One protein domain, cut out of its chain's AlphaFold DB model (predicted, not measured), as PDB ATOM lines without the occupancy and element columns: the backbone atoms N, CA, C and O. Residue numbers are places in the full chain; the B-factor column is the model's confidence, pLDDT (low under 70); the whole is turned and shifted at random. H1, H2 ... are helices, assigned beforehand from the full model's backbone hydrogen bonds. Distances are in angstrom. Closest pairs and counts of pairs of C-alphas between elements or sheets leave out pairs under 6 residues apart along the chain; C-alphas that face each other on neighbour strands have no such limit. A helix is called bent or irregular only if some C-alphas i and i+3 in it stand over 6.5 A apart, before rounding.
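This is residues 10 to 33 and 48 to 224 of the 225 residues of an uncharacterized protein of Prevotella buccalis ATCC 35310 (UniProt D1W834). H3, H6, H7 and H8 make an up-and-down bundle, each running against the one before, with long H7 nearest the middle. H9 crosses H8 and meets H3 with its residues 221 to 224 alone, H2 packs on H7 and H8 with H1 beyond it, and H5 packs on H6. The 201 printed residues hold nine named helices, H1 to H9 in order, and no named strand: all helix. The whole is compact, with radius of gyration of the C-alphas 17.7 A and spans of 48 by 47 by 39 A.

Find C-alpha 10 at (244.997, 248.229, 220.240), where H1, residues 10 to 17, begins; H2 is 23 to 30. H3, 48 to 70, runs 33.1 A; then come H4, 76 to 85, H5, 91 to 98, and H6, 104 to 119. H7, 150 to 176, runs 38.2 A. H8, 178 to 196, is irregular: C-alphas 179 and 182 are 7.2 A apart. H9, 209 to 224, ends at C-alpha 224, (235.992, 220.340, 234.098).

Look at these closest C-alphas of touching helices, among them the hairpin H6 and H7, Glu 113 and Leu 166, 6.1 A, with residues 162 to 174 of H7 alone. The hairpin H7 and H8 has Tyr 173 and Ile 181, 5.7 A. H2 and H7 have Cys 26 and Ala 172, 5.6 A; H1 and H2, Phe 12 and Leu 29, 6.1 A. H8 and H9 have Ala 190 and Ile 216, 5.9 A; the hairpin H5 and H6, Ser 98 and Arg 107, 4.8 A. H3 and H4 only just touch, with 3 pairs of C-alphas within 8 A. O i to N i+4 pairs are within hydrogen-bond range throughout H1, H3, H4, H5, H6 and H9, and in H2 (3 of 4), H7 (22 of 23) and H8 (13 of 15).

The C-alphas farthest apart, Pro 102 and Leu 145, stand 51.9 A apart. Residues 34 to 47 are not printed, and C-alphas 33 and 48 are 21.3 A apart. The links H6 to H7 and H8 to H9 are long. pLDDT is under 70 at residues 122 to 134 and 145 to 148.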
ATOM      1  N   LYS A  10     244.885 247.339 221.408       95.75
ATOM      2  CA  LYS A  10     244.997 248.229 220.240       95.75
ATOM      3  C   LYS A  10     245.594 247.476 219.058       95.75
ATOM      4  O   LYS A  10     245.040 247.551 217.964       95.75
ATOM      5  N   VAL A  11     246.667 246.717 219.288       95.81
ATOM      6  CA  VAL A  11     247.274 245.881 218.249       95.81
ATOM      7  C   VAL A  11     246.274 244.843 217.757       95.81
ATOM      8  O   VAL A  11     246.055 244.761 216.553       95.81
ATOM      9  N   PHE A  12     245.589 244.132 218.654       96.44
ATOM     10  CA  PHE A  12     244.589 243.135 218.278       96.44
ATOM     11  C   PHE A  12     243.508 243.703 217.345       96.44
ATOM     12  O   PHE A  12     243.291 243.161 216.263       96.44
ATOM     13  N   PHE A  13     242.877 244.824 217.712       95.06
ATOM     14  CA  PHE A  13     241.855 245.438 216.858       95.06
ATOM     15  C   PHE A  13     242.434 245.967 215.540       95.06
ATOM     16  O   PHE A  13     241.816 245.761 214.499       95.06
ATOM     17  N   SER A  14     243.650 246.525 215.545       96.00
ATOM     18  CA  SER A  14     244.312 246.941 214.301       96.00
ATOM     19  C   SER A  14     244.587 245.770 213.350       96.00
ATOM     20  O   SER A  14     244.516 245.927 212.136       96.00
ATOM     21  N   LEU A  15     244.876 244.575 213.883       95.62
ATOM     22  CA  LEU A  15     245.083 243.369 213.083       95.62
ATOM     23  C   LEU A  15     243.764 242.842 212.505       95.62
ATOM     24  O   LEU A  15     243.750 242.380 211.366       95.62
ATOM     25  N   LEU A  16     242.655 242.936 213.244       93.81
ATOM     26  CA  LEU A  16     241.338 242.532 212.737       93.81
ATOM     27  C   LEU A  16     240.861 243.394 211.558       93.81
ATOM     28  O   LEU A  16     240.159 242.885 210.682       93.81
ATOM     29  N   GLU A  17     241.261 244.665 211.517       93.56
ATOM     30  CA  GLU A  17     240.931 245.607 210.441       93.56
ATOM     31  C   GLU A  17     241.740 245.372 209.158       93.56
ATOM     32  O   GLU A  17     241.327 245.801 208.078       93.56
ATOM     33  N   LYS A  18     242.871 244.657 209.231       93.62
ATOM     34  CA  LYS A  18     243.674 244.353 208.041       93.62
ATOM     35  C   LYS A  18     242.917 243.416 207.102       93.62
ATOM     36  O   LYS A  18     242.385 242.377 207.505       93.62
ATOM     37  N   GLU A  19     242.927 243.743 205.812       88.06
ATOM     38  CA  GLU A  19     242.426 242.843 204.769       88.06
ATOM     39  C   GLU A  19     243.226 241.541 204.752       88.06
ATOM     40  O   GLU A  19     242.646 240.463 204.894       88.06
ATOM     41  N   ASN A  20     244.553 241.669 204.673       87.75
ATOM     42  CA  ASN A  20     245.492 240.561 204.567       87.75
ATOM     43  C   ASN A  20     246.480 240.586 205.736       87.75
ATOM     44  O   ASN A  20     247.146 241.594 205.977       87.75
ATOM     45  N   LEU A  21     246.587 239.459 206.439       91.50
ATOM     46  CA  LEU A  21     247.533 239.260 207.534       91.50
ATOM     47  C   LEU A  21     248.728 238.444 207.053       91.50
ATOM     48  O   LEU A  21     248.566 237.435 206.362       91.50
ATOM     49  N   LYS A  22     249.930 238.838 207.469       90.69
ATOM     50  CA  LYS A  22     251.114 237.979 207.374       90.69
ATOM     51  C   LYS A  22     250.996 236.831 208.375       90.69
ATOM     52  O   LYS A  22     250.357 236.962 209.417       90.69
ATOM     53  N   HIS A  23     251.703 235.734 208.112       86.56
ATOM     54  CA  HIS A  23     251.653 234.540 208.961       86.56
ATOM     55  C   HIS A  23     251.958 234.841 210.441       86.56
ATOM     56  O   HIS A  23     251.199 234.449 211.320       86.56
ATOM     57  N   ALA A  24     253.009 235.621 210.721       88.94
ATOM     58  CA  ALA A  24     253.364 236.024 212.085       88.94
ATOM     59  C   ALA A  24     252.292 236.903 212.761       88.94
ATOM     60  O   ALA A  24     252.047 236.770 213.956       88.94
ATOM     61  N   GLU A  25     251.624 237.776 212.001       93.25
ATOM     62  CA  GLU A  25     250.544 238.632 212.511       93.25
ATOM     63  C   GLU A  25     249.296 237.814 212.848       93.25
ATOM     64  O   GLU A  25     248.608 238.102 213.824       93.25
ATOM     65  N   CYS A  26     249.026 236.754 212.083       90.81
ATOM     66  CA  CYS A  26     247.952 235.828 212.406       90.81
ATOM     67  C   CYS A  26     248.167 235.189 213.777       90.81
ATOM     68  O   CYS A  26     247.250 235.199 214.591       90.81
ATOM     69  N   TYR A  27     249.370 234.690 214.075       89.94
ATOM     70  CA  TYR A  27     249.650 234.096 215.385       89.94
ATOM     71  C   TYR A  27     249.528 235.101 216.535       89.94
ATOM     72  O   TYR A  27     249.057 234.721 217.602       89.94
ATOM     73  N   GLN A  28     249.806 236.393 216.320       93.81
ATOM     74  CA  GLN A  28     249.541 237.423 217.336       93.81
ATOM     75  C   GLN A  28     248.060 237.498 217.729       93.81
ATOM     76  O   GLN A  28     247.751 237.733 218.896       93.81
ATOM     77  N   LEU A  29     247.126 237.238 216.810       94.94
ATOM     78  CA  LEU A  29     245.705 237.200 217.158       94.94
ATOM     79  C   LEU A  29     245.378 236.099 218.180       94.94
ATOM     80  O   LEU A  29     244.470 236.279 218.991       94.94
ATOM     81  N   ALA A  30     246.115 234.978 218.184       93.69
ATOM     82  CA  ALA A  30     245.900 233.918 219.167       93.69
ATOM     83  C   ALA A  30     246.201 234.403 220.591       93.69
ATOM     84  O   ALA A  30     245.451 234.087 221.513       93.69
ATOM     85  N   TYR A  31     247.237 235.223 220.766       94.44
ATOM     86  CA  TYR A  31     247.716 235.661 222.077       94.44
ATOM     87  C   TYR A  31     246.967 236.872 222.656       94.44
ATOM     88  O   TYR A  31     247.412 237.431 223.657       94.44
ATOM     89  N   TYR A  32     245.838 237.296 222.074       95.00
ATOM     90  CA  TYR A  32     244.975 238.299 222.704       95.00
ATOM     91  C   TYR A  32     244.098 237.659 223.800       95.00
ATOM     92  O   TYR A  32     243.247 236.809 223.486       95.00
ATOM     93  N   PRO A  33     244.267 238.042 225.082       93.19
ATOM     94  CA  PRO A  33     243.440 237.523 226.163       93.19
ATOM     95  C   PRO A  33     242.015 238.090 226.084       93.19
ATOM     96  O   PRO A  33     241.810 239.275 225.813       93.19
ATOM     97  N   GLU A  48     232.449 235.574 245.224       90.44
ATOM     98  CA  GLU A  48     231.765 235.836 243.952       90.44
ATOM     99  C   GLU A  48     232.716 235.662 242.764       90.44
ATOM    100  O   GLU A  48     232.324 235.073 241.762       90.44
ATOM    101  N   LYS A  49     233.985 236.083 242.886       92.00
ATOM    102  CA  LYS A  49     235.019 235.836 241.867       92.00
ATOM    103  C   LYS A  49     235.180 234.345 241.587       92.00
ATOM    104  O   LYS A  49     235.244 233.961 240.424       92.00
ATOM    105  N   ARG A  50     235.193 233.501 242.626       90.75
ATOM    106  CA  ARG A  50     235.247 232.039 242.474       90.75
ATOM    107  C   ARG A  50     234.013 231.496 241.745       90.75
ATOM    108  O   ARG A  50     234.162 230.693 240.832       90.75
ATOM    109  N   ILE A  51     232.814 231.957 242.109       92.56
ATOM    110  CA  ILE A  51     231.564 231.566 241.429       92.56
ATOM    111  C   ILE A  51     231.619 231.964 239.948       92.56
ATOM    112  O   ILE A  51     231.418 231.117 239.081       92.56
ATOM    113  N   CYS A  52     231.955 233.220 239.649       93.00
ATOM    114  CA  CYS A  52     232.098 233.702 238.278       93.00
ATOM    115  C   CYS A  52     233.178 232.937 237.511       93.00
ATOM    116  O   CYS A  52     232.971 232.646 236.341       93.00
ATOM    117  N   LYS A  53     234.294 232.556 238.143       92.81
ATOM    118  CA  LYS A  53     235.338 231.768 237.477       92.81
ATOM    119  C   LYS A  53     234.852 230.366 237.103       92.81
ATOM    120  O   LYS A  53     235.143 229.909 236.005       92.81
ATOM    121  N   ASN A  54     234.070 229.715 237.963       92.88
ATOM    122  CA  ASN A  54     233.470 228.417 237.643       92.88
ATOM    123  C   ASN A  54     232.478 228.526 236.475       92.88
ATOM    124  O   ASN A  54     232.497 227.690 235.575       92.88
ATOM    125  N   ILE A  55     231.644 229.573 236.464       94.56
ATOM    126  CA  ILE A  55     230.715 229.851 235.360       94.56
ATOM    127  C   ILE A  55     231.497 230.128 234.068       94.56
ATOM    128  O   ILE A  55     231.221 229.514 233.042       94.56
ATOM    129  N   GLU A  56     232.502 231.001 234.117       95.25
ATOM    130  CA  GLU A  56     233.384 231.311 232.988       95.25
ATOM    131  C   GLU A  56     234.009 230.038 232.405       95.25
ATOM    132  O   GLU A  56     233.860 229.772 231.214       95.25
ATOM    133  N   ASN A  57     234.649 229.219 233.243       94.81
ATOM    134  CA  ASN A  57     235.311 227.991 232.811       94.81
ATOM    135  C   ASN A  57     234.321 227.000 232.179       94.81
ATOM    136  O   ASN A  57     234.620 226.436 231.129       94.81
ATOM    137  N   LYS A  58     233.120 226.843 232.756       94.06
ATOM    138  CA  LYS A  58     232.052 226.003 232.190       94.06
ATOM    139  C   LYS A  58     231.674 226.421 230.773       94.06
ATOM    140  O   LYS A  58     231.609 225.582 229.879       94.06
ATOM    141  N   ASN A  59     231.468 227.714 230.561       94.62
ATOM    142  CA  ASN A  59     231.043 228.245 229.268       94.62
ATOM    143  C   ASN A  59     232.173 228.217 228.230       94.62
ATOM    144  O   ASN A  59     231.937 227.899 227.064       94.62
ATOM    145  N   ILE A  60     233.416 228.474 228.650       95.88
ATOM    146  CA  ILE A  60     234.599 228.299 227.796       95.88
ATOM    147  C   ILE A  60     234.740 226.832 227.382       95.88
ATOM    148  O   ILE A  60     234.960 226.554 226.206       95.88
ATOM    149  N   TRP A  61     234.576 225.893 228.313       94.75
ATOM    150  CA  TRP A  61     234.646 224.464 228.020       94.75
ATOM    151  C   TRP A  61     233.574 224.026 227.019       94.75
ATOM    152  O   TRP A  61     233.901 223.405 226.010       94.75
ATOM    153  N   GLN A  62     232.319 224.435 227.227       92.94
ATOM    154  CA  GLN A  62     231.231 224.165 226.285       92.94
ATOM    155  C   GLN A  62     231.541 224.714 224.882       92.94
ATOM    156  O   GLN A  62     231.321 224.033 223.879       92.94
ATOM    157  N   PHE A  63     232.099 225.926 224.796       95.19
ATOM    158  CA  PHE A  63     232.526 226.510 223.527       95.19
ATOM    159  C   PHE A  63     233.636 225.692 222.848       95.19
ATOM    160  O   PHE A  63     233.536 225.422 221.651       95.19
ATOM    161  N   ILE A  64     234.656 225.243 223.593       95.12
ATOM    162  CA  ILE A  64     235.719 224.369 223.064       95.12
ATOM    163  C   ILE A  64     235.129 223.066 222.523       95.12
ATOM    164  O   ILE A  64     235.488 222.657 221.419       95.12
ATOM    165  N   GLN A  65     234.228 222.422 223.270       92.50
ATOM    166  CA  GLN A  65     233.591 221.172 222.853       92.50
ATOM    167  C   GLN A  65     232.821 221.353 221.543       92.50
ATOM    168  O   GLN A  65     233.018 220.588 220.603       92.50
ATOM    169  N   ILE A  66     232.007 222.407 221.440       92.75
ATOM    170  CA  ILE A  66     231.238 222.704 220.226       92.75
ATOM    171  C   ILE A  66     232.161 222.962 219.035       92.75
ATOM    172  O   ILE A  66     231.962 222.373 217.976       92.75
ATOM    173  N   ILE A  67     233.185 223.804 219.192       94.44
ATOM    174  CA  ILE A  67     234.130 224.084 218.105       94.44
ATOM    175  C   ILE A  67     234.873 222.811 217.686       94.44
ATOM    176  O   ILE A  67     234.996 222.554 216.492       94.44
ATOM    177  N   SER A  68     235.303 221.982 218.640       92.69
ATOM    178  CA  SER A  68     235.971 220.705 218.357       92.69
ATOM    179  C   SER A  68     235.092 219.793 217.506       92.69
ATOM    180  O   SER A  68     235.531 219.329 216.457       92.69
ATOM    181  N   LEU A  69     233.819 219.637 217.879       92.19
ATOM    182  CA  LEU A  69     232.860 218.844 217.112       92.19
ATOM    183  C   LEU A  69     232.633 219.395 215.701       92.19
ATOM    184  O   LEU A  69     232.601 218.628 214.742       92.19
ATOM    185  N   LEU A  70     232.524 220.719 215.549       91.56
ATOM    186  CA  LEU A  70     232.360 221.360 214.240       91.56
ATOM    187  C   LEU A  70     233.591 221.195 213.331       91.56
ATOM    188  O   LEU A  70     233.440 221.215 212.111       91.56
ATOM    189  N   PHE A  71     234.778 220.992 213.909       91.00
ATOM    190  CA  PHE A  71     236.003 220.621 213.192       91.00
ATOM    191  C   PHE A  71     236.211 219.102 213.061       91.00
ATOM    192  O   PHE A  71     237.255 218.671 212.577       91.00
ATOM    193  N   GLY A  72     235.231 218.280 213.452       90.00
ATOM    194  CA  GLY A  72     235.307 216.822 213.330       90.00
ATOM    195  C   GLY A  72     236.159 216.140 214.403       90.00
ATOM    196  O   GLY A  72     236.554 214.992 214.230       90.00
ATOM    197  N   VAL A  73     236.449 216.827 215.508       89.88
ATOM    198  CA  VAL A  73     237.220 216.299 216.638       89.88
ATOM    199  C   VAL A  73     236.255 215.871 217.744       89.88
ATOM    200  O   VAL A  73     235.644 216.705 218.412       89.88
ATOM    201  N   GLY A  74     236.111 214.563 217.940       87.31
ATOM    202  CA  GLY A  74     235.237 213.970 218.954       87.31
ATOM    203  C   GLY A  74     235.169 212.448 218.833       87.31
ATOM    204  O   GLY A  74     235.764 211.873 217.923       87.31
ATOM    205  N   SER A  75     234.444 211.790 219.745       88.62
ATOM    206  CA  SER A  75     234.125 210.366 219.578       88.62
ATOM    207  C   SER A  75     233.199 210.162 218.376       88.62
ATOM    208  O   SER A  75     232.430 211.058 218.022       88.62
ATOM    209  N   GLU A  76     233.235 208.968 217.785       90.38
ATOM    210  CA  GLU A  76     232.343 208.585 216.684       90.38
ATOM    211  C   GLU A  76     230.870 208.834 217.041       90.38
ATOM    212  O   GLU A  76     230.152 209.478 216.282       90.38
ATOM    213  N   GLU A  77     230.460 208.461 218.257       90.25
ATOM    214  CA  GLU A  77     229.115 208.718 218.784       90.25
ATOM    215  C   GLU A  77     228.752 210.213 218.778       90.25
ATOM    216  O   GLU A  77     227.676 210.597 218.315       90.25
ATOM    217  N   THR A  78     229.653 211.088 219.238       87.50
ATOM    218  CA  THR A  78     229.361 212.531 219.302       87.50
ATOM    219  C   THR A  78     229.291 213.151 217.905       87.50
ATOM    220  O   THR A  78     228.465 214.030 217.644       87.50
ATOM    221  N   LEU A  79     230.124 212.672 216.977       90.00
ATOM    222  CA  LEU A  79     230.092 213.097 215.579       90.00
ATOM    223  C   LEU A  79     228.828 212.600 214.870       90.00
ATOM    224  O   LEU A  79     228.217 213.350 214.107       90.00
ATOM    225  N   GLU A  80     228.375 211.379 215.152       89.62
ATOM    226  CA  GLU A  80     227.083 210.887 214.680       89.62
ATOM    227  C   GLU A  80     225.917 211.726 215.202       89.62
ATOM    228  O   GLU A  80     225.007 212.056 214.437       89.62
ATOM    229  N   MET A  81     225.935 212.097 216.483       86.38
ATOM    230  CA  MET A  81     224.919 212.978 217.056       86.38
ATOM    231  C   MET A  81     224.892 214.333 216.346       86.38
ATOM    232  O   MET A  81     223.820 214.780 215.937       86.38
ATOM    233  N   LEU A  82     226.057 214.952 216.119       87.50
ATOM    234  CA  LEU A  82     226.146 216.190 215.343       87.50
ATOM    235  C   LEU A  82     225.595 215.995 213.924       87.50
ATOM    236  O   LEU A  82     224.800 216.808 213.455       87.50
ATOM    237  N   ASN A  83     225.949 214.895 213.255       86.19
ATOM    238  CA  ASN A  83     225.449 214.558 211.920       86.19
ATOM    239  C   ASN A  83     223.922 214.423 211.868       86.19
ATOM    240  O   ASN A  83     223.312 214.765 210.851       86.19
ATOM    241  N   ARG A  84     223.297 213.932 212.942       86.19
ATOM    242  CA  ARG A  84     221.835 213.874 213.071       86.19
ATOM    243  C   ARG A  84     221.254 215.273 213.279       86.19
ATOM    244  O   ARG A  84     220.346 215.649 212.540       86.19
ATOM    245  N   GLU A  85     221.810 216.071 214.192       83.88
ATOM    246  CA  GLU A  85     221.347 217.444 214.456       83.88
ATOM    247  C   GLU A  85     221.496 218.361 213.227       83.88
ATOM    248  O   GLU A  85     220.625 219.188 212.972       83.88
ATOM    249  N   MET A  86     222.529 218.170 212.400       84.38
ATOM    250  CA  MET A  86     222.720 218.902 211.137       84.38
ATOM    251  C   MET A  86     221.582 218.705 210.121       84.38
ATOM    252  O   MET A  86     221.423 219.514 209.206       84.38
ATOM    253  N   ARG A  87     220.781 217.639 210.252       84.69
ATOM    254  CA  ARG A  87     219.611 217.387 209.391       84.69
ATOM    255  C   ARG A  87     218.357 218.118 209.872       84.69
ATOM    256  O   ARG A  87     217.396 218.215 209.107       84.69
ATOM    257  N   ASN A  88     218.385 218.644 211.094       83.19
ATOM    258  CA  ASN A  88     217.270 219.303 211.756       83.19
ATOM    259  C   ASN A  88     217.447 220.830 211.747       83.19
ATOM    260  O   ASN A  88     218.558 221.359 211.664       83.19
ATOM    261  N   GLU A  89     216.337 221.560 211.833       80.44
ATOM    262  CA  GLU A  89     216.389 223.010 212.033       80.44
ATOM    263  C   GLU A  89     216.845 223.349 213.465       80.44
ATOM    264  O   GLU A  89     216.491 222.624 214.398       80.44
ATOM    265  N   PRO A  90     217.599 224.447 213.675       81.56
ATOM    266  CA  PRO A  90     218.007 225.447 212.676       81.56
ATOM    267  C   PRO A  90     219.372 225.183 212.000       81.56
ATOM    268  O   PRO A  90     219.795 225.955 211.138       81.56
ATOM    269  N   LEU A  91     220.088 224.108 212.360       83.38
ATOM    270  CA  LEU A  91     221.415 223.805 211.792       83.38
ATOM    271  C   LEU A  91     221.362 223.498 210.295       83.38
ATOM    272  O   LEU A  91     222.244 223.918 209.544       83.38
ATOM    273  N   ARG A  92     220.299 222.828 209.845       83.44
ATOM    274  CA  ARG A  92     220.046 222.587 208.425       83.44
ATOM    275  C   ARG A  92     220.033 223.895 207.628       83.44
ATOM    276  O   ARG A  92     220.733 223.988 206.618       83.44
ATOM    277  N   SER A  93     219.300 224.914 208.084       80.88
ATOM    278  CA  SER A  93     219.280 226.232 207.434       80.88
ATOM    279  C   SER A  93     220.653 226.906 207.425       80.88
ATOM    280  O   SER A  93     221.031 227.486 206.409       80.88
ATOM    281  N   ALA A  94     221.441 226.778 208.496       79.81
ATOM    282  CA  ALA A  94     222.807 227.311 208.539       79.81
ATOM    283  C   ALA A  94     223.726 226.670 207.480       79.81
ATOM    284  O   ALA A  94     224.505 227.371 206.834       79.81
ATOM    285  N   ILE A  95     223.603 225.359 207.251       83.31
ATOM    286  CA  ILE A  95     224.348 224.641 206.201       83.31
ATOM    287  C   ILE A  95     223.909 225.094 204.809       83.31
ATOM    288  O   ILE A  95     224.734 225.271 203.914       83.31
ATOM    289  N   VAL A  96     222.605 225.261 204.589       83.75
ATOM    290  CA  VAL A  96     222.091 225.726 203.294       83.75
ATOM    291  C   VAL A  96     222.552 227.156 203.017       83.75
ATOM    292  O   VAL A  96     223.033 227.431 201.919       83.75
ATOM    293  N   ALA A  97     222.480 228.041 204.013       81.75
ATOM    294  CA  ALA A  97     222.938 229.420 203.898       81.75
ATOM    295  C   ALA A  97     224.447 229.500 203.630       81.75
ATOM    296  O   ALA A  97     224.871 230.244 202.747       81.75
ATOM    297  N   SER A  98     225.264 228.692 204.316       84.69
ATOM    298  CA  SER A  98     226.712 228.696 204.089       84.69
ATOM    299  C   SER A  98     227.081 228.290 202.660       84.69
ATOM    300  O   SER A  98     228.018 228.845 202.095       84.69
ATOM    301  N   ARG A  99     226.311 227.396 202.021       85.00
ATOM    302  CA  ARG A  99     226.518 226.969 200.622       85.00
ATOM    303  C   ARG A  99     226.277 228.067 199.584       85.00
ATOM    304  O   ARG A  99     226.740 227.905 198.457       85.00
ATOM    305  N   LEU A 100     225.605 229.164 199.946       85.31
ATOM    306  CA  LEU A 100     225.413 230.319 199.060       85.31
ATOM    307  C   LEU A 100     226.725 231.064 198.777       85.31
ATOM    308  O   LEU A 100     226.819 231.781 197.784       85.31
ATOM    309  N   HIS A 101     227.753 230.872 199.606       81.50
ATOM    310  CA  HIS A 101     229.069 231.448 199.357       81.50
ATOM    311  C   HIS A 101     229.766 230.711 198.202       81.50
ATOM    312  O   HIS A 101     229.810 229.478 198.198       81.50
ATOM    313  N   PRO A 102     230.340 231.408 197.207       75.38
ATOM    314  CA  PRO A 102     231.001 230.753 196.078       75.38
ATOM    315  C   PRO A 102     232.314 230.070 196.488       75.38
ATOM    316  O   PRO A 102     232.660 229.022 195.945       75.38
ATOM    317  N   ASN A 103     233.016 230.623 197.480       83.00
ATOM    318  CA  ASN A 103     234.308 230.139 197.953       83.00
ATOM    319  C   ASN A 103     234.146 229.058 199.037       83.00
ATOM    320  O   ASN A 103     233.554 229.317 200.083       83.00
ATOM    321  N   SER A 104     234.718 227.865 198.827       80.50
ATOM    322  CA  SER A 104     234.678 226.746 199.785       80.50
ATOM    323  C   SER A 104     235.229 227.103 201.171       80.50
ATOM    324  O   SER A 104     234.696 226.631 202.174       80.50
ATOM    325  N   HIS A 105     236.238 227.970 201.242       80.50
ATOM    326  CA  HIS A 105     236.802 228.473 202.493       80.50
ATOM    327  C   HIS A 105     235.788 229.304 203.280       80.50
ATOM    328  O   HIS A 105     235.591 229.085 204.476       80.50
ATOM    329  N   GLU A 106     235.086 230.205 202.594       82.38
ATOM    330  CA  GLU A 106     234.035 231.010 203.209       82.38
ATOM    331  C   GLU A 106     232.854 230.151 203.665       82.38
ATOM    332  O   GLU A 106     232.310 230.392 204.740       82.38
ATOM    333  N   ARG A 107     232.498 229.102 202.907       86.62
ATOM    334  CA  ARG A 107     231.435 228.160 203.306       86.62
ATOM    335  C   ARG A 107     231.722 227.533 204.666       86.62
ATOM    336  O   ARG A 107     230.837 227.499 205.517       86.62
ATOM    337  N   ILE A 108     232.944 227.030 204.863       85.69
ATOM    338  CA  ILE A 108     233.335 226.339 206.098       85.69
ATOM    339  C   ILE A 108     233.291 227.309 207.272       85.69
ATOM    340  O   ILE A 108     232.649 227.013 208.277       85.69
ATOM    341  N   ILE A 109     233.920 228.480 207.148       87.56
ATOM    342  CA  ILE A 109     233.990 229.406 208.278       87.56
ATOM    343  C   ILE A 109     232.617 229.994 208.630       87.56
ATOM    344  O   ILE A 109     232.269 230.057 209.806       87.56
ATOM    345  N   VAL A 110     231.788 230.335 207.637       86.88
ATOM    346  CA  VAL A 110     230.411 230.814 207.862       86.88
ATOM    347  C   VAL A 110     229.562 229.733 208.531       86.88
ATOM    348  O   VAL A 110     228.782 230.037 209.438       86.88
ATOM    349  N   TYR A 111     229.723 228.472 208.117       87.94
ATOM    350  CA  TYR A 111     229.073 227.343 208.772       87.94
ATOM    351  C   TYR A 111     229.513 227.220 210.233       87.94
ATOM    352  O   TYR A 111     228.649 227.217 211.107       87.94
ATOM    353  N   VAL A 112     230.821 227.177 210.511       90.25
ATOM    354  CA  VAL A 112     231.361 227.044 211.875       90.25
ATOM    355  C   VAL A 112     230.839 228.160 212.777       90.25
ATOM    356  O   VAL A 112     230.350 227.885 213.868       90.25
ATOM    357  N   GLU A 113     230.870 229.411 212.316       90.19
ATOM    358  CA  GLU A 113     230.367 230.547 213.090       90.19
ATOM    359  C   GLU A 113     228.874 230.439 213.404       90.19
ATOM    360  O   GLU A 113     228.454 230.637 214.547       90.19
ATOM    361  N   THR A 114     228.066 230.126 212.392       87.31
ATOM    362  CA  THR A 114     226.607 230.083 212.528       87.31
ATOM    363  C   THR A 114     226.177 228.884 213.369       87.31
ATOM    364  O   THR A 114     225.395 229.035 214.308       87.31
ATOM    365  N   ALA A 115     226.724 227.701 213.081       89.19
ATOM    366  CA  ALA A 115     226.435 226.471 213.808       89.19
ATOM    367  C   ALA A 115     226.880 226.563 215.269       89.19
ATOM    368  O   ALA A 115     226.134 226.154 216.155       89.19
ATOM    369  N   CYS A 116     228.042 227.166 215.540       91.31
ATOM    370  CA  CYS A 116     228.513 227.380 216.904       91.31
ATOM    371  C   CYS A 116     227.525 228.229 217.713       91.31
ATOM    372  O   CYS A 116     227.109 227.825 218.798       91.31
ATOM    373  N   LYS A 117     227.085 229.368 217.165       89.75
ATOM    374  CA  LYS A 117     226.108 230.237 217.837       89.75
ATOM    375  C   LYS A 117     224.770 229.533 218.063       89.75
ATOM    376  O   LYS A 117     224.181 229.684 219.131       89.75
ATOM    377  N   ILE A 118     224.300 228.756 217.084       86.06
ATOM    378  CA  ILE A 118     223.076 227.950 217.211       86.06
ATOM    379  C   ILE A 118     223.203 226.961 218.373       86.06
ATOM    380  O   ILE A 118     222.325 226.911 219.228       86.06
ATOM    381  N   LEU A 119     224.300 226.201 218.417       86.31
ATOM    382  CA  LEU A 119     224.536 225.170 219.431       86.31
ATOM    383  C   LEU A 119     224.725 225.746 220.841       86.31
ATOM    384  O   LEU A 119     224.451 225.058 221.821       86.31
ATOM    385  N   LEU A 120     225.162 227.002 220.947       87.50
ATOM    386  CA  LEU A 120     225.300 227.731 222.210       87.50
ATOM    387  C   LEU A 120     224.029 228.472 222.656       87.50
ATOM    388  O   LEU A 120     224.006 229.056 223.739       87.50
ATOM    389  N   SER A 121     222.974 228.500 221.841       82.31
ATOM    390  CA  SER A 121     221.745 229.221 222.179       82.31
ATOM    391  C   SER A 121     220.793 228.356 223.003       82.31
ATOM    392  O   SER A 121     220.520 227.207 222.664       82.31
ATOM    393  N   ILE A 122     220.258 228.928 224.087       58.94
ATOM    394  CA  ILE A 122     219.434 228.210 225.081       58.94
ATOM    395  C   ILE A 122     218.043 227.835 224.541       58.94
ATOM    396  O   ILE A 122     217.444 226.866 225.001       58.94
ATOM    397  N   ASP A 123     217.548 228.527 223.516       52.75
ATOM    398  CA  ASP A 123     216.285 228.192 222.866       52.75
ATOM    399  C   ASP A 123     216.549 227.651 221.457       52.75
ATOM    400  O   ASP A 123     216.762 228.412 220.515       52.75
ATOM    401  N   LYS A 124     216.417 226.328 221.273       49.19
ATOM    402  CA  LYS A 124     216.325 225.663 219.951       49.19
ATOM    403  C   LYS A 124     215.107 226.133 219.116       49.19
ATOM    404  O   LYS A 124     214.745 225.505 218.123       49.19
ATOM    405  N   LYS A 125     214.420 227.210 219.519       40.31
ATOM    406  CA  LYS A 125     213.262 227.779 218.829       40.31
ATOM    407  C   LYS A 125     213.743 228.692 217.708       40.31
ATOM    408  O   LYS A 125     213.972 229.870 217.931       40.31
ATOM    409  N   GLY A 126     213.856 228.102 216.520       41.19
ATOM    410  CA  GLY A 126     213.662 228.741 215.217       41.19
ATOM    411  C   GLY A 126     214.379 230.070 214.974       41.19
ATOM    412  O   GLY A 126     213.979 231.125 215.457       41.19
ATOM    413  N   THR A 127     215.363 230.038 214.083       42.12
ATOM    414  CA  THR A 127     215.878 231.225 213.402       42.12
ATOM    415  C   THR A 127     214.745 231.913 212.635       42.12
ATOM    416  O   THR A 127     214.332 231.432 211.580       42.12
ATOM    417  N   SER A 128     214.240 233.044 213.129       39.94
ATOM    418  CA  SER A 128     213.643 234.042 212.241       39.94
ATOM    419  C   SER A 128     214.765 234.992 211.801       39.94
ATOM    420  O   SER A 128     215.654 235.277 212.606       39.94
ATOM    421  N   PRO A 129     214.749 235.532 210.572       37.19
ATOM    422  CA  PRO A 129     215.717 236.543 210.124       37.19
ATOM    423  C   PRO A 129     215.780 237.801 211.017       37.19
ATOM    424  O   PRO A 129     216.679 238.619 210.863       37.19
ATOM    425  N   GLN A 130     214.814 237.965 211.927       38.75
ATOM    426  CA  GLN A 130     214.667 239.097 212.843       38.75
ATOM    427  C   GLN A 130     215.133 238.771 214.275       38.75
ATOM    428  O   GLN A 130     215.363 239.690 215.056       38.75
ATOM    429  N   ASN A 131     215.321 237.489 214.618       45.81
ATOM    430  CA  ASN A 131     215.832 237.050 215.915       45.81
ATOM    431  C   ASN A 131     217.305 236.664 215.772       45.81
ATOM    432  O   ASN A 131     217.641 235.558 215.346       45.81
ATOM    433  N   LEU A 132     218.191 237.592 216.135       53.25
ATOM    434  CA  LEU A 132     219.617 237.308 216.257       53.25
ATOM    435  C   LEU A 132     219.820 236.122 217.209       53.25
ATOM    436  O   LEU A 132     219.242 236.085 218.295       53.25
ATOM    437  N   ILE A 133     220.648 235.164 216.791       61.50
ATOM    438  CA  ILE A 133     221.059 234.030 217.620       61.50
ATOM    439  C   ILE A 133     221.721 234.595 218.885       61.50
ATOM    440  O   ILE A 133     222.800 235.189 218.808       61.50
ATOM    441  N   ASN A 134     221.034 234.474 220.022       68.06
ATOM    442  CA  ASN A 134     221.445 235.083 221.280       68.06
ATOM    443  C   ASN A 134     222.103 234.019 222.159       68.06
ATOM    444  O   ASN A 134     221.415 233.220 222.802       68.06
ATOM    445  N   VAL A 135     223.436 233.989 222.141       81.00
ATOM    446  CA  VAL A 135     224.219 233.079 222.973       81.00
ATOM    447  C   VAL A 135     224.106 233.547 224.419       81.00
ATOM    448  O   VAL A 135     224.321 234.719 224.719       81.00
ATOM    449  N   LYS A 136     223.737 232.633 225.315       83.06
ATOM    450  CA  LYS A 136     223.511 232.931 226.732       83.06
ATOM    451  C   LYS A 136     224.452 232.121 227.597       83.06
ATOM    452  O   LYS A 136     224.802 230.996 227.248       83.06
ATOM    453  N   ILE A 137     224.849 232.707 228.717       88.50
ATOM    454  CA  ILE A 137     225.742 232.052 229.659       88.50
ATOM    455  C   ILE A 137     224.979 230.952 230.407       88.50
ATOM    456  O   ILE A 137     223.879 231.165 230.920       88.50
ATOM    457  N   ASP A 138     225.562 229.763 230.491       86.56
ATOM    458  CA  ASP A 138     225.068 228.689 231.341       86.56
ATOM    459  C   ASP A 138     225.618 228.862 232.765       86.56
ATOM    460  O   ASP A 138     226.823 228.788 233.014       86.56
ATOM    461  N   GLY A 139     224.718 229.094 233.716       85.31
ATOM    462  CA  GLY A 139     225.036 229.301 235.123       85.31
ATOM    463  C   GLY A 139     224.299 230.503 235.702       85.31
ATOM    464  O   GLY A 139     223.950 231.451 235.001       85.31
ATOM    465  N   LYS A 140     224.048 230.457 237.014       88.62
ATOM    466  CA  LYS A 140     223.399 231.558 237.734       88.62
ATOM    467  C   LYS A 140     224.452 232.537 238.232       88.62
ATOM    468  O   LYS A 140     225.258 232.182 239.093       88.62
ATOM    469  N   MET A 141     224.414 233.764 237.724       90.88
ATOM    470  CA  MET A 141     225.277 234.839 238.211       90.88
ATOM    471  C   MET A 141     224.974 235.168 239.688       90.88
ATOM    472  O   MET A 141     223.824 235.035 240.118       90.88
ATOM    473  N   PRO A 142     225.974 235.587 240.492       86.00
ATOM    474  CA  PRO A 142     225.754 235.930 241.897       86.00
ATOM    475  C   PRO A 142     224.761 237.092 242.040       86.00
ATOM    476  O   PRO A 142     224.822 238.081 241.314       86.00
ATOM    477  N   PHE A 143     223.823 236.985 242.979       78.69
ATOM    478  CA  PHE A 143     222.821 238.028 243.177       78.69
ATOM    479  C   PHE A 143     223.418 239.234 243.910       78.69
ATOM    480  O   PHE A 143     223.973 239.095 245.000       78.69
ATOM    481  N   ARG A 144     223.240 240.430 243.344       74.69
ATOM    482  CA  ARG A 144     223.600 241.704 243.973       74.69
ATOM    483  C   ARG A 144     222.404 242.646 243.940       74.69
ATOM    484  O   ARG A 144     221.936 243.004 242.864       74.69
ATOM    485  N   LEU A 145     221.975 243.120 245.111       59.72
ATOM    486  CA  LEU A 145     220.882 244.098 245.238       59.72
ATOM    487  C   LEU A 145     221.136 245.373 244.414       59.72
ATOM    488  O   LEU A 145     220.216 245.911 243.811       59.72
ATOM    489  N   LEU A 146     222.395 245.819 244.340       63.47
ATOM    490  CA  LEU A 146     222.816 247.010 243.588       63.47
ATOM    491  C   LEU A 146     223.105 246.735 242.101       63.47
ATOM    492  O   LEU A 146     223.491 247.634 241.361       63.47
ATOM    493  N   SER A 147     222.985 245.488 241.643       66.44
ATOM    494  CA  SER A 147     223.218 245.106 240.244       66.44
ATOM    495  C   SER A 147     222.290 243.954 239.848       66.44
ATOM    496  O   SER A 147     222.764 242.852 239.565       66.44
ATOM    497  N   PRO A 148     220.965 244.192 239.802       66.62
ATOM    498  CA  PRO A 148     219.977 243.145 239.532       66.62
ATOM    499  C   PRO A 148     220.122 242.528 238.130       66.62
ATOM    500  O   PRO A 148     219.669 241.413 237.894       66.62
ATOM    501  N   ASN A 149     220.819 243.212 237.217       81.31
ATOM    502  CA  ASN A 149     221.032 242.791 235.831       81.31
ATOM    503  C   ASN A 149     222.339 242.004 235.617       81.31
ATOM    504  O   ASN A 149     222.845 241.951 234.496       81.31
ATOM    505  N   LEU A 150     222.921 241.410 236.667       87.25
ATOM    506  CA  LEU A 150     224.198 240.699 236.538       87.25
ATOM    507  C   LEU A 150     224.119 239.506 235.574       87.25
ATOM    508  O   LEU A 150     225.089 239.230 234.876       87.25
ATOM    509  N   GLN A 151     222.957 238.850 235.490       90.06
ATOM    510  CA  GLN A 151     222.719 237.797 234.503       90.06
ATOM    511  C   GLN A 151     222.860 238.332 233.070       90.06
ATOM    512  O   GLN A 151     223.609 237.759 232.288       90.06
ATOM    513  N   ASN A 152     222.245 239.479 232.761       89.25
ATOM    514  CA  ASN A 152     222.339 240.100 231.436       89.25
ATOM    515  C   ASN A 152     223.780 240.512 231.100       89.25
ATOM    516  O   ASN A 152     224.216 240.322 229.969       89.25
ATOM    517  N   LYS A 153     224.544 241.027 232.079       91.31
ATOM    518  CA  LYS A 153     225.981 241.303 231.892       91.31
ATOM    519  C   LYS A 153     226.777 240.023 231.597       91.31
ATOM    520  O   LYS A 153     227.720 240.068 230.815       91.31
ATOM    521  N   GLY A 154     226.419 238.902 232.226       92.50
ATOM    522  CA  GLY A 154     227.027 237.596 231.956       92.50
ATOM    523  C   GLY A 154     226.715 237.075 230.551       92.50
ATOM    524  O   GLY A 154     227.623 236.618 229.860       92.50
ATOM    525  N   ASP A 155     225.466 237.212 230.100       91.31
ATOM    526  CA  ASP A 155     225.063 236.881 228.726       91.31
ATOM    527  C   ASP A 155     225.821 237.745 227.704       91.31
ATOM    528  O   ASP A 155     226.397 237.227 226.748       91.31
ATOM    529  N   GLU A 156     225.901 239.057 227.940       92.06
ATOM    530  CA  GLU A 156     226.641 239.995 227.090       92.06
ATOM    531  C   GLU A 156     228.136 239.656 227.028       92.06
ATOM    532  O   GLU A 156     228.733 239.633 225.949       92.06
ATOM    533  N   TRP A 157     228.740 239.340 228.176       95.00
ATOM    534  CA  TRP A 157     230.121 238.877 228.244       95.00
ATOM    535  C   TRP A 157     230.338 237.635 227.375       95.00
ATOM    536  O   TRP A 157     231.288 237.599 226.589       95.00
ATOM    537  N   PHE A 158     229.460 236.634 227.483       94.75
ATOM    538  CA  PHE A 158     229.637 235.379 226.760       94.75
ATOM    539  C   PHE A 158     229.425 235.557 225.254       94.75
ATOM    540  O   PHE A 158     230.238 235.090 224.455       94.75
ATOM    541  N   GLN A 159     228.412 236.331 224.859       93.00
ATOM    542  CA  GLN A 159     228.192 236.740 223.473       93.00
ATOM    543  C   GLN A 159     229.431 237.455 222.901       93.00
ATOM    544  O   GLN A 159     229.877 237.137 221.794       93.00
ATOM    545  N   ASN A 160     230.030 238.384 223.653       93.44
ATOM    546  CA  ASN A 160     231.247 239.093 223.246       93.44
ATOM    547  C   ASN A 160     232.455 238.156 223.134       93.44
ATOM    548  O   ASN A 160     233.192 238.229 222.149       93.44
ATOM    549  N   PHE A 161     232.639 237.250 224.098       95.38
ATOM    550  CA  PHE A 161     233.685 236.229 224.066       95.38
ATOM    551  C   PHE A 161     233.582 235.361 222.802       95.38
ATOM    552  O   PHE A 161     234.555 235.253 222.051       95.38
ATOM    553  N   VAL A 162     232.396 234.811 222.526       95.12
ATOM    554  CA  VAL A 162     232.137 233.970 221.348       95.12
ATOM    555  C   VAL A 162     232.381 234.753 220.062       95.12
ATOM    556  O   VAL A 162     233.103 234.281 219.186       95.12
ATOM    557  N   ASN A 163     231.847 235.973 219.949       93.62
ATOM    558  CA  ASN A 163     232.022 236.802 218.756       93.62
ATOM    559  C   ASN A 163     233.492 237.128 218.484       93.62
ATOM    560  O   ASN A 163     233.949 236.957 217.357       93.62
ATOM    561  N   ILE A 164     234.248 237.552 219.501       93.69
ATOM    562  CA  ILE A 164     235.675 237.868 219.347       93.69
ATOM    563  C   ILE A 164     236.452 236.628 218.903       93.69
ATOM    564  O   ILE A 164     237.260 236.716 217.975       93.69
ATOM    565  N   LYS A 165     236.211 235.465 219.521       95.38
ATOM    566  CA  LYS A 165     236.921 234.227 219.168       95.38
ATOM    567  C   LYS A 165     236.558 233.736 217.766       95.38
ATOM    568  O   LYS A 165     237.458 233.341 217.033       95.38
ATOM    569  N   LEU A 166     235.295 233.834 217.358       94.62
ATOM    570  CA  LEU A 166     234.853 233.482 216.006       94.62
ATOM    571  C   LEU A 166     235.409 234.433 214.930       94.62
ATOM    572  O   LEU A 166     235.941 233.965 213.928       94.62
ATOM    573  N   ILE A 167     235.389 235.751 215.157       93.12
ATOM    574  CA  ILE A 167     235.987 236.734 214.232       93.12
ATOM    575  C   ILE A 167     237.497 236.494 214.091       93.12
ATOM    576  O   ILE A 167     238.038 236.527 212.982       93.12
ATOM    577  N   THR A 168     238.170 236.207 215.206       94.38
ATOM    578  CA  THR A 168     239.597 235.857 215.223       94.38
ATOM    579  C   THR A 168     239.861 234.592 214.415       94.38
ATOM    580  O   THR A 168     240.766 234.572 213.582       94.38
ATOM    581  N   LEU A 169     239.036 233.558 214.605       94.00
ATOM    582  CA  LEU A 169     239.102 232.313 213.849       94.00
ATOM    583  C   LEU A 169     238.938 232.566 212.348       94.00
ATOM    584  O   LEU A 169     239.722 232.061 211.554       94.00
ATOM    585  N   ARG A 170     237.974 233.397 211.940       92.50
ATOM    586  CA  ARG A 170     237.777 233.749 210.530       92.50
ATOM    587  C   ARG A 170     238.981 234.451 209.929       92.50
ATOM    588  O   ARG A 170     239.424 234.074 208.844       92.50
ATOM    589  N   LYS A 171     239.529 235.455 210.620       92.69
ATOM    590  CA  LYS A 171     240.732 236.142 210.135       92.69
ATOM    591  C   LYS A 171     241.926 235.207 210.042       92.69
ATOM    592  O   LYS A 171     242.647 235.260 209.047       92.69
ATOM    593  N   ALA A 172     242.094 234.327 211.019       92.50
ATOM    594  CA  ALA A 172     243.163 233.349 210.996       92.50
ATOM    595  C   ALA A 172     242.989 232.325 209.871       92.50
ATOM    596  O   ALA A 172     243.942 232.070 209.142       92.50
ATOM    597  N   TYR A 173     241.778 231.804 209.660       90.50
ATOM    598  CA  TYR A 173     241.482 230.809 208.626       90.50
ATOM    599  C   TYR A 173     241.903 231.295 207.235       90.50
ATOM    600  O   TYR A 173     242.556 230.566 206.491       90.50
ATOM    601  N   ASN A 174     241.614 232.561 206.922       86.94
ATOM    602  CA  ASN A 174     242.010 233.180 205.657       86.94
ATOM    603  C   ASN A 174     243.537 233.331 205.498       86.94
ATOM    604  O   ASN A 174     244.013 233.462 204.375       86.94
ATOM    605  N   CYS A 175     244.300 233.311 206.594       89.50
ATOM    606  CA  CYS A 175     245.757 233.451 206.592       89.50
ATOM    607  C   CYS A 175     246.499 232.101 206.624       89.50
ATOM    608  O   CYS A 175     247.502 231.939 205.933       89.50
ATOM    609  N   ILE A 176     246.044 231.138 207.438       90.19
ATOM    610  CA  ILE A 176     246.788 229.894 207.731       90.19
ATOM    611  C   ILE A 176     246.152 228.627 207.153       90.19
ATOM    612  O   ILE A 176     246.785 227.571 207.195       90.19
ATOM    613  N   GLY A 177     244.935 228.724 206.613       86.56
ATOM    614  CA  GLY A 177     244.205 227.602 206.027       86.56
ATOM    615  C   GLY A 177     243.529 226.679 207.048       86.56
ATOM    616  O   GLY A 177     243.619 226.865 208.263       86.56
ATOM    617  N   SER A 178     242.831 225.667 206.530       84.50
ATOM    618  CA  SER A 178     241.991 224.743 207.303       84.50
ATOM    619  C   SER A 178     242.767 223.805 208.222       84.50
ATOM    620  O   SER A 178     242.301 223.510 209.316       84.50
ATOM    621  N   GLU A 179     243.952 223.350 207.823       86.25
ATOM    622  CA  GLU A 179     244.719 222.361 208.594       86.25
ATOM    623  C   GLU A 179     245.235 222.925 209.925       86.25
ATOM    624  O   GLU A 179     245.322 222.216 210.926       86.25
ATOM    625  N   LYS A 180     245.554 224.224 209.957       90.81
ATOM    626  CA  LYS A 180     246.160 224.884 211.123       90.81
ATOM    627  C   LYS A 180     245.157 225.627 211.998       90.81
ATOM    628  O   LYS A 180     245.524 226.085 213.081       90.81
ATOM    629  N   ILE A 181     243.900 225.754 211.567       92.19
ATOM    630  CA  ILE A 181     242.944 226.629 212.248       92.19
ATOM    631  C   ILE A 181     242.489 226.099 213.609       92.19
ATOM    632  O   ILE A 181     242.325 226.872 214.551       92.19
ATOM    633  N   TYR A 182     242.313 224.784 213.738       92.56
ATOM    634  CA  TYR A 182     241.897 224.182 214.999       92.56
ATOM    635  C   TYR A 182     243.015 224.230 216.062       92.56
ATOM    636  O   TYR A 182     242.758 224.719 217.164       92.56
ATOM    637  N   PRO A 183     244.281 223.877 215.750       92.88
ATOM    638  CA  PRO A 183     245.404 224.142 216.654       92.88
ATOM    639  C   PRO A 183     245.545 225.624 217.035       92.88
ATOM    640  O   PRO A 183     245.792 225.952 218.197       92.88
ATOM    641  N   PHE A 184     245.335 226.536 216.081       94.19
ATOM    642  CA  PHE A 184     245.333 227.977 216.341       94.19
ATOM    643  C   PHE A 184     244.232 228.384 217.334       94.19
ATOM    644  O   PHE A 184     244.485 229.145 218.269       94.19
ATOM    645  N   PHE A 185     243.018 227.853 217.171       95.19
ATOM    646  CA  PHE A 185     241.913 228.073 218.101       95.19
ATOM    647  C   PHE A 185     242.278 227.640 219.524       95.19
ATOM    648  O   PHE A 185     242.143 228.429 220.462       95.19
ATOM    649  N   LEU A 186     242.798 226.419 219.677       95.12
ATOM    650  CA  LEU A 186     243.226 225.889 220.972       95.12
ATOM    651  C   LEU A 186     244.335 226.742 221.597       95.12
ATOM    652  O   LEU A 186     244.260 227.068 222.781       95.12
ATOM    653  N   THR A 187     245.299 227.191 220.788       94.81
ATOM    654  CA  THR A 187     246.350 228.133 221.206       94.81
ATOM    655  C   THR A 187     245.751 229.425 221.750       94.81
ATOM    656  O   THR A 187     246.159 229.916 222.805       94.81
ATOM    657  N   SER A 188     244.733 229.961 221.071       95.38
ATOM    658  CA  SER A 188     244.079 231.197 221.491       95.38
ATOM    659  C   SER A 188     243.324 231.065 222.813       95.38
ATOM    660  O   SER A 188     243.308 231.997 223.627       95.38
ATOM    661  N   ILE A 189     242.698 229.912 223.045       96.31
ATOM    662  CA  ILE A 189     242.022 229.620 224.308       96.31
ATOM    663  C   ILE A 189     243.042 229.424 225.431       96.31
ATOM    664  O   ILE A 189     242.955 230.113 226.447       96.31
ATOM    665  N   ALA A 190     244.040 228.562 225.231       95.12
ATOM    666  CA  ALA A 190     245.076 228.267 226.218       95.12
ATOM    667  C   ALA A 190     245.836 229.526 226.658       95.12
ATOM    668  O   ALA A 190     246.003 229.760 227.853       95.12
ATOM    669  N   SER A 191     246.206 230.389 225.707       93.38
ATOM    670  CA  SER A 191     246.858 231.669 226.006       93.38
ATOM    671  C   SER A 191     246.000 232.528 226.934       93.38
ATOM    672  O   SER A 191     246.490 233.083 227.915       93.38
ATOM    673  N   SER A 192     244.692 232.597 226.676       93.94
ATOM    674  CA  SER A 192     243.789 233.383 227.515       93.94
ATOM    675  C   SER A 192     243.580 232.759 228.902       93.94
ATOM    676  O   SER A 192     243.538 233.482 229.894       93.94
ATOM    677  N   LEU A 193     243.489 231.427 228.993       94.44
ATOM    678  CA  LEU A 193     243.400 230.717 230.274       94.44
ATOM    679  C   LEU A 193     244.638 230.980 231.140       94.44
ATOM    680  O   LEU A 193     244.507 231.332 232.315       94.44
ATOM    681  N   TYR A 194     245.828 230.878 230.542       93.81
ATOM    682  CA  TYR A 194     247.088 231.151 231.223       93.81
ATOM    683  C   TYR A 194     247.185 232.601 231.701       93.81
ATOM    684  O   TYR A 194     247.547 232.824 232.853       93.81
ATOM    685  N   PHE A 195     246.787 233.578 230.877       92.88
ATOM    686  CA  PHE A 195     246.788 234.999 231.251       92.88
ATOM    687  C   PHE A 195     246.050 235.268 232.572       92.88
ATOM    688  O   PHE A 195     246.529 236.023 233.416       92.88
ATOM    689  N   PHE A 196     244.888 234.639 232.770       89.38
ATOM    690  CA  PHE A 196     244.052 234.878 233.952       89.38
ATOM    691  C   PHE A 196     244.378 234.007 235.154       89.38
ATOM    692  O   PHE A 196     243.919 234.295 236.262       89.38
ATOM    693  N   SER A 197     245.089 232.902 234.969       88.62
ATOM    694  CA  SER A 197     245.370 231.966 236.059       88.62
ATOM    695  C   SER A 197     246.758 231.334 235.926       88.62
ATOM    696  O   SER A 197     246.873 230.110 235.977       88.62
ATOM    697  N   PRO A 198     247.835 232.136 235.801       89.62
ATOM    698  CA  PRO A 198     249.166 231.612 235.501       89.62
ATOM    699  C   PRO A 198     249.698 230.703 236.612       89.62
ATOM    700  O   PRO A 198     250.417 229.754 236.334       89.62
ATOM    701  N   SER A 199     249.294 230.930 237.867       88.81
ATOM    702  CA  SER A 199     249.693 230.106 239.015       88.81
ATOM    703  C   SER A 199     249.149 228.675 238.980       88.81
ATOM    704  O   SER A 199     249.659 227.824 239.702       88.81
ATOM    705  N   ILE A 200     248.103 228.409 238.192       88.69
ATOM    706  CA  ILE A 200     247.523 227.066 238.035       88.69
ATOM    707  C   ILE A 200     248.368 226.227 237.070       88.69
ATOM    708  O   ILE A 200     248.464 225.011 237.217       88.69
ATOM    709  N   TYR A 201     248.996 226.875 236.091       89.38
ATOM    710  CA  TYR A 201     249.702 226.216 235.004       89.38
ATOM    711  C   TYR A 201     251.206 226.397 235.214       89.38
ATOM    712  O   TYR A 201     251.770 227.449 234.914       89.38
ATOM    713  N   ASN A 202     251.869 225.376 235.758       86.44
ATOM    714  CA  ASN A 202     253.308 225.416 236.014       86.44
ATOM    715  C   ASN A 202     254.129 225.278 234.716       86.44
ATOM    716  O   ASN A 202     254.797 224.274 234.487       86.44
ATOM    717  N   ILE A 203     254.097 226.308 233.867       88.44
ATOM    718  CA  ILE A 203     254.754 226.305 232.550       88.44
ATOM    719  C   ILE A 203     256.287 226.363 232.630       88.44
ATOM    720  O   ILE A 203     256.966 226.234 231.617       88.44
ATOM    721  N   SER A 204     256.850 226.563 233.827       85.56
ATOM    722  CA  SER A 204     258.304 226.629 234.032       85.56
ATOM    723  C   SER A 204     259.022 225.323 233.679       85.56
ATOM    724  O   SER A 204     260.220 225.343 233.411       85.56
ATOM    725  N   GLN A 205     258.280 224.211 233.665       83.38
ATOM    726  CA  GLN A 205     258.773 222.869 233.357       83.38
ATOM    727  C   GLN A 205     258.648 222.497 231.872       83.38
ATOM    728  O   GLN A 205     259.109 221.429 231.485       83.38
ATOM    729  N   CYS A 206     258.027 223.346 231.053       89.69
ATOM    730  CA  CYS A 206     257.841 223.088 229.629       89.69
ATOM    731  C   CYS A 206     259.089 223.496 228.833       89.69
ATOM    732  O   CYS A 206     259.653 224.575 229.044       89.69
ATOM    733  N   ASN A 207     259.491 222.639 227.897       87.38
ATOM    734  CA  ASN A 207     260.630 222.847 227.007       87.38
ATOM    735  C   ASN A 207     260.258 223.700 225.790       87.38
ATOM    736  O   ASN A 207     261.077 224.495 225.326       87.38
ATOM    737  N   ASP A 208     259.023 223.564 225.300       89.25
ATOM    738  CA  ASP A 208     258.505 224.315 224.157       89.25
ATOM    739  C   ASP A 208     257.038 224.760 224.322       89.25
ATOM    740  O   ASP A 208     256.346 224.428 225.292       89.25
ATOM    741  N   GLU A 209     256.570 225.574 223.371       86.12
ATOM    742  CA  GLU A 209     255.206 226.106 223.378       86.12
ATOM    743  C   GLU A 209     254.140 225.013 223.240       86.12
ATOM    744  O   GLU A 209     253.072 225.144 223.832       86.12
ATOM    745  N   ASN A 210     254.405 223.923 222.518       87.94
ATOM    746  CA  ASN A 210     253.430 222.846 222.362       87.94
ATOM    747  C   ASN A 210     253.218 222.119 223.693       87.94
ATOM    748  O   ASN A 210     252.073 221.925 224.102       87.94
ATOM    749  N   GLU A 211     254.295 221.773 224.403       90.56
ATOM    750  CA  GLU A 211     254.228 221.192 225.748       90.56
ATOM    751  C   GLU A 211     253.457 222.104 226.712       90.56
ATOM    752  O   GLU A 211     252.597 221.639 227.462       90.56
ATOM    753  N   MET A 212     253.716 223.413 226.652       91.69
ATOM    754  CA  MET A 212     253.007 224.412 227.451       91.69
ATOM    755  C   MET A 212     251.504 224.434 227.146       91.69
ATOM    756  O   MET A 212     250.683 224.415 228.067       91.69
ATOM    757  N   LEU A 213     251.123 224.471 225.868       91.38
ATOM    758  CA  LEU A 213     249.722 224.463 225.446       91.38
ATOM    759  C   LEU A 213     249.016 223.175 225.880       91.38
ATOM    760  O   LEU A 213     247.904 223.235 226.412       91.38
ATOM    761  N   HIS A 214     249.673 222.025 225.716       91.88
ATOM    762  CA  HIS A 214     249.166 220.737 226.176       91.88
ATOM    763  C   HIS A 214     248.961 220.709 227.689       91.88
ATOM    764  O   HIS A 214     247.904 220.270 228.140       91.88
ATOM    765  N   LEU A 215     249.920 221.217 228.470       94.06
ATOM    766  CA  LEU A 215     249.787 221.331 229.921       94.06
ATOM    767  C   LEU A 215     248.560 222.171 230.289       94.06
ATOM    768  O   LEU A 215     247.717 221.713 231.056       94.06
ATOM    769  N   ILE A 216     248.423 223.371 229.713       94.69
ATOM    770  CA  ILE A 216     247.312 224.282 230.021       94.69
ATOM    771  C   ILE A 216     245.962 223.630 229.709       94.69
ATOM    772  O   ILE A 216     245.070 223.616 230.560       94.69
ATOM    773  N   LEU A 217     245.808 223.080 228.502       93.81
ATOM    774  CA  LEU A 217     244.551 222.481 228.050       93.81
ATOM    775  C   LEU A 217     244.206 221.216 228.842       93.81
ATOM    776  O   LEU A 217     243.046 221.037 229.210       93.81
ATOM    777  N   ASN A 218     245.188 220.368 229.152       92.94
ATOM    778  CA  ASN A 218     244.974 219.162 229.951       92.94
ATOM    779  C   ASN A 218     244.597 219.513 231.398       92.94
ATOM    780  O   ASN A 218     243.596 219.022 231.911       92.94
ATOM    781  N   THR A 219     245.332 220.426 232.045       94.06
ATOM    782  CA  THR A 219     244.994 220.899 233.396       94.06
ATOM    783  C   THR A 219     243.604 221.524 233.435       94.06
ATOM    784  O   THR A 219     242.843 221.238 234.353       94.06
ATOM    785  N   PHE A 220     243.247 222.340 232.440       94.06
ATOM    786  CA  PHE A 220     241.910 222.921 232.343       94.06
ATOM    787  C   PHE A 220     240.833 221.845 232.175       94.06
ATOM    788  O   PHE A 220     239.848 221.853 232.901       94.06
ATOM    789  N   THR A 221     241.040 220.885 231.275       89.50
ATOM    790  CA  THR A 221     240.067 219.814 231.008       89.50
ATOM    791  C   THR A 221     239.845 218.936 232.242       89.50
ATOM    792  O   THR A 221     238.704 218.660 232.592       89.50
ATOM    793  N   ASN A 222     240.909 218.591 232.973       89.75
ATOM    794  CA  ASN A 222     240.817 217.820 234.219       89.75
ATOM    795  C   ASN A 222     240.117 218.571 235.364       89.75
ATOM    796  O   ASN A 222     239.706 217.945 236.330       89.75
ATOM    797  N   GLN A 223     239.992 219.900 235.290       87.56
ATOM    798  CA  GLN A 223     239.186 220.681 236.238       87.56
ATOM    799  C   GLN A 223     237.696 220.709 235.866       87.56
ATOM    800  O   GLN A 223     236.880 221.144 236.679       87.56
ATOM    801  N   MET A 224     237.353 220.305 234.639       85.38
ATOM    802  CA  MET A 224     235.992 220.340 234.098       85.38
ATOM    803  C   MET A 224     235.289 218.974 234.109       85.38
ATOM    804  O   MET A 224     234.063 218.951 233.985       85.38
TER     805      MET A 224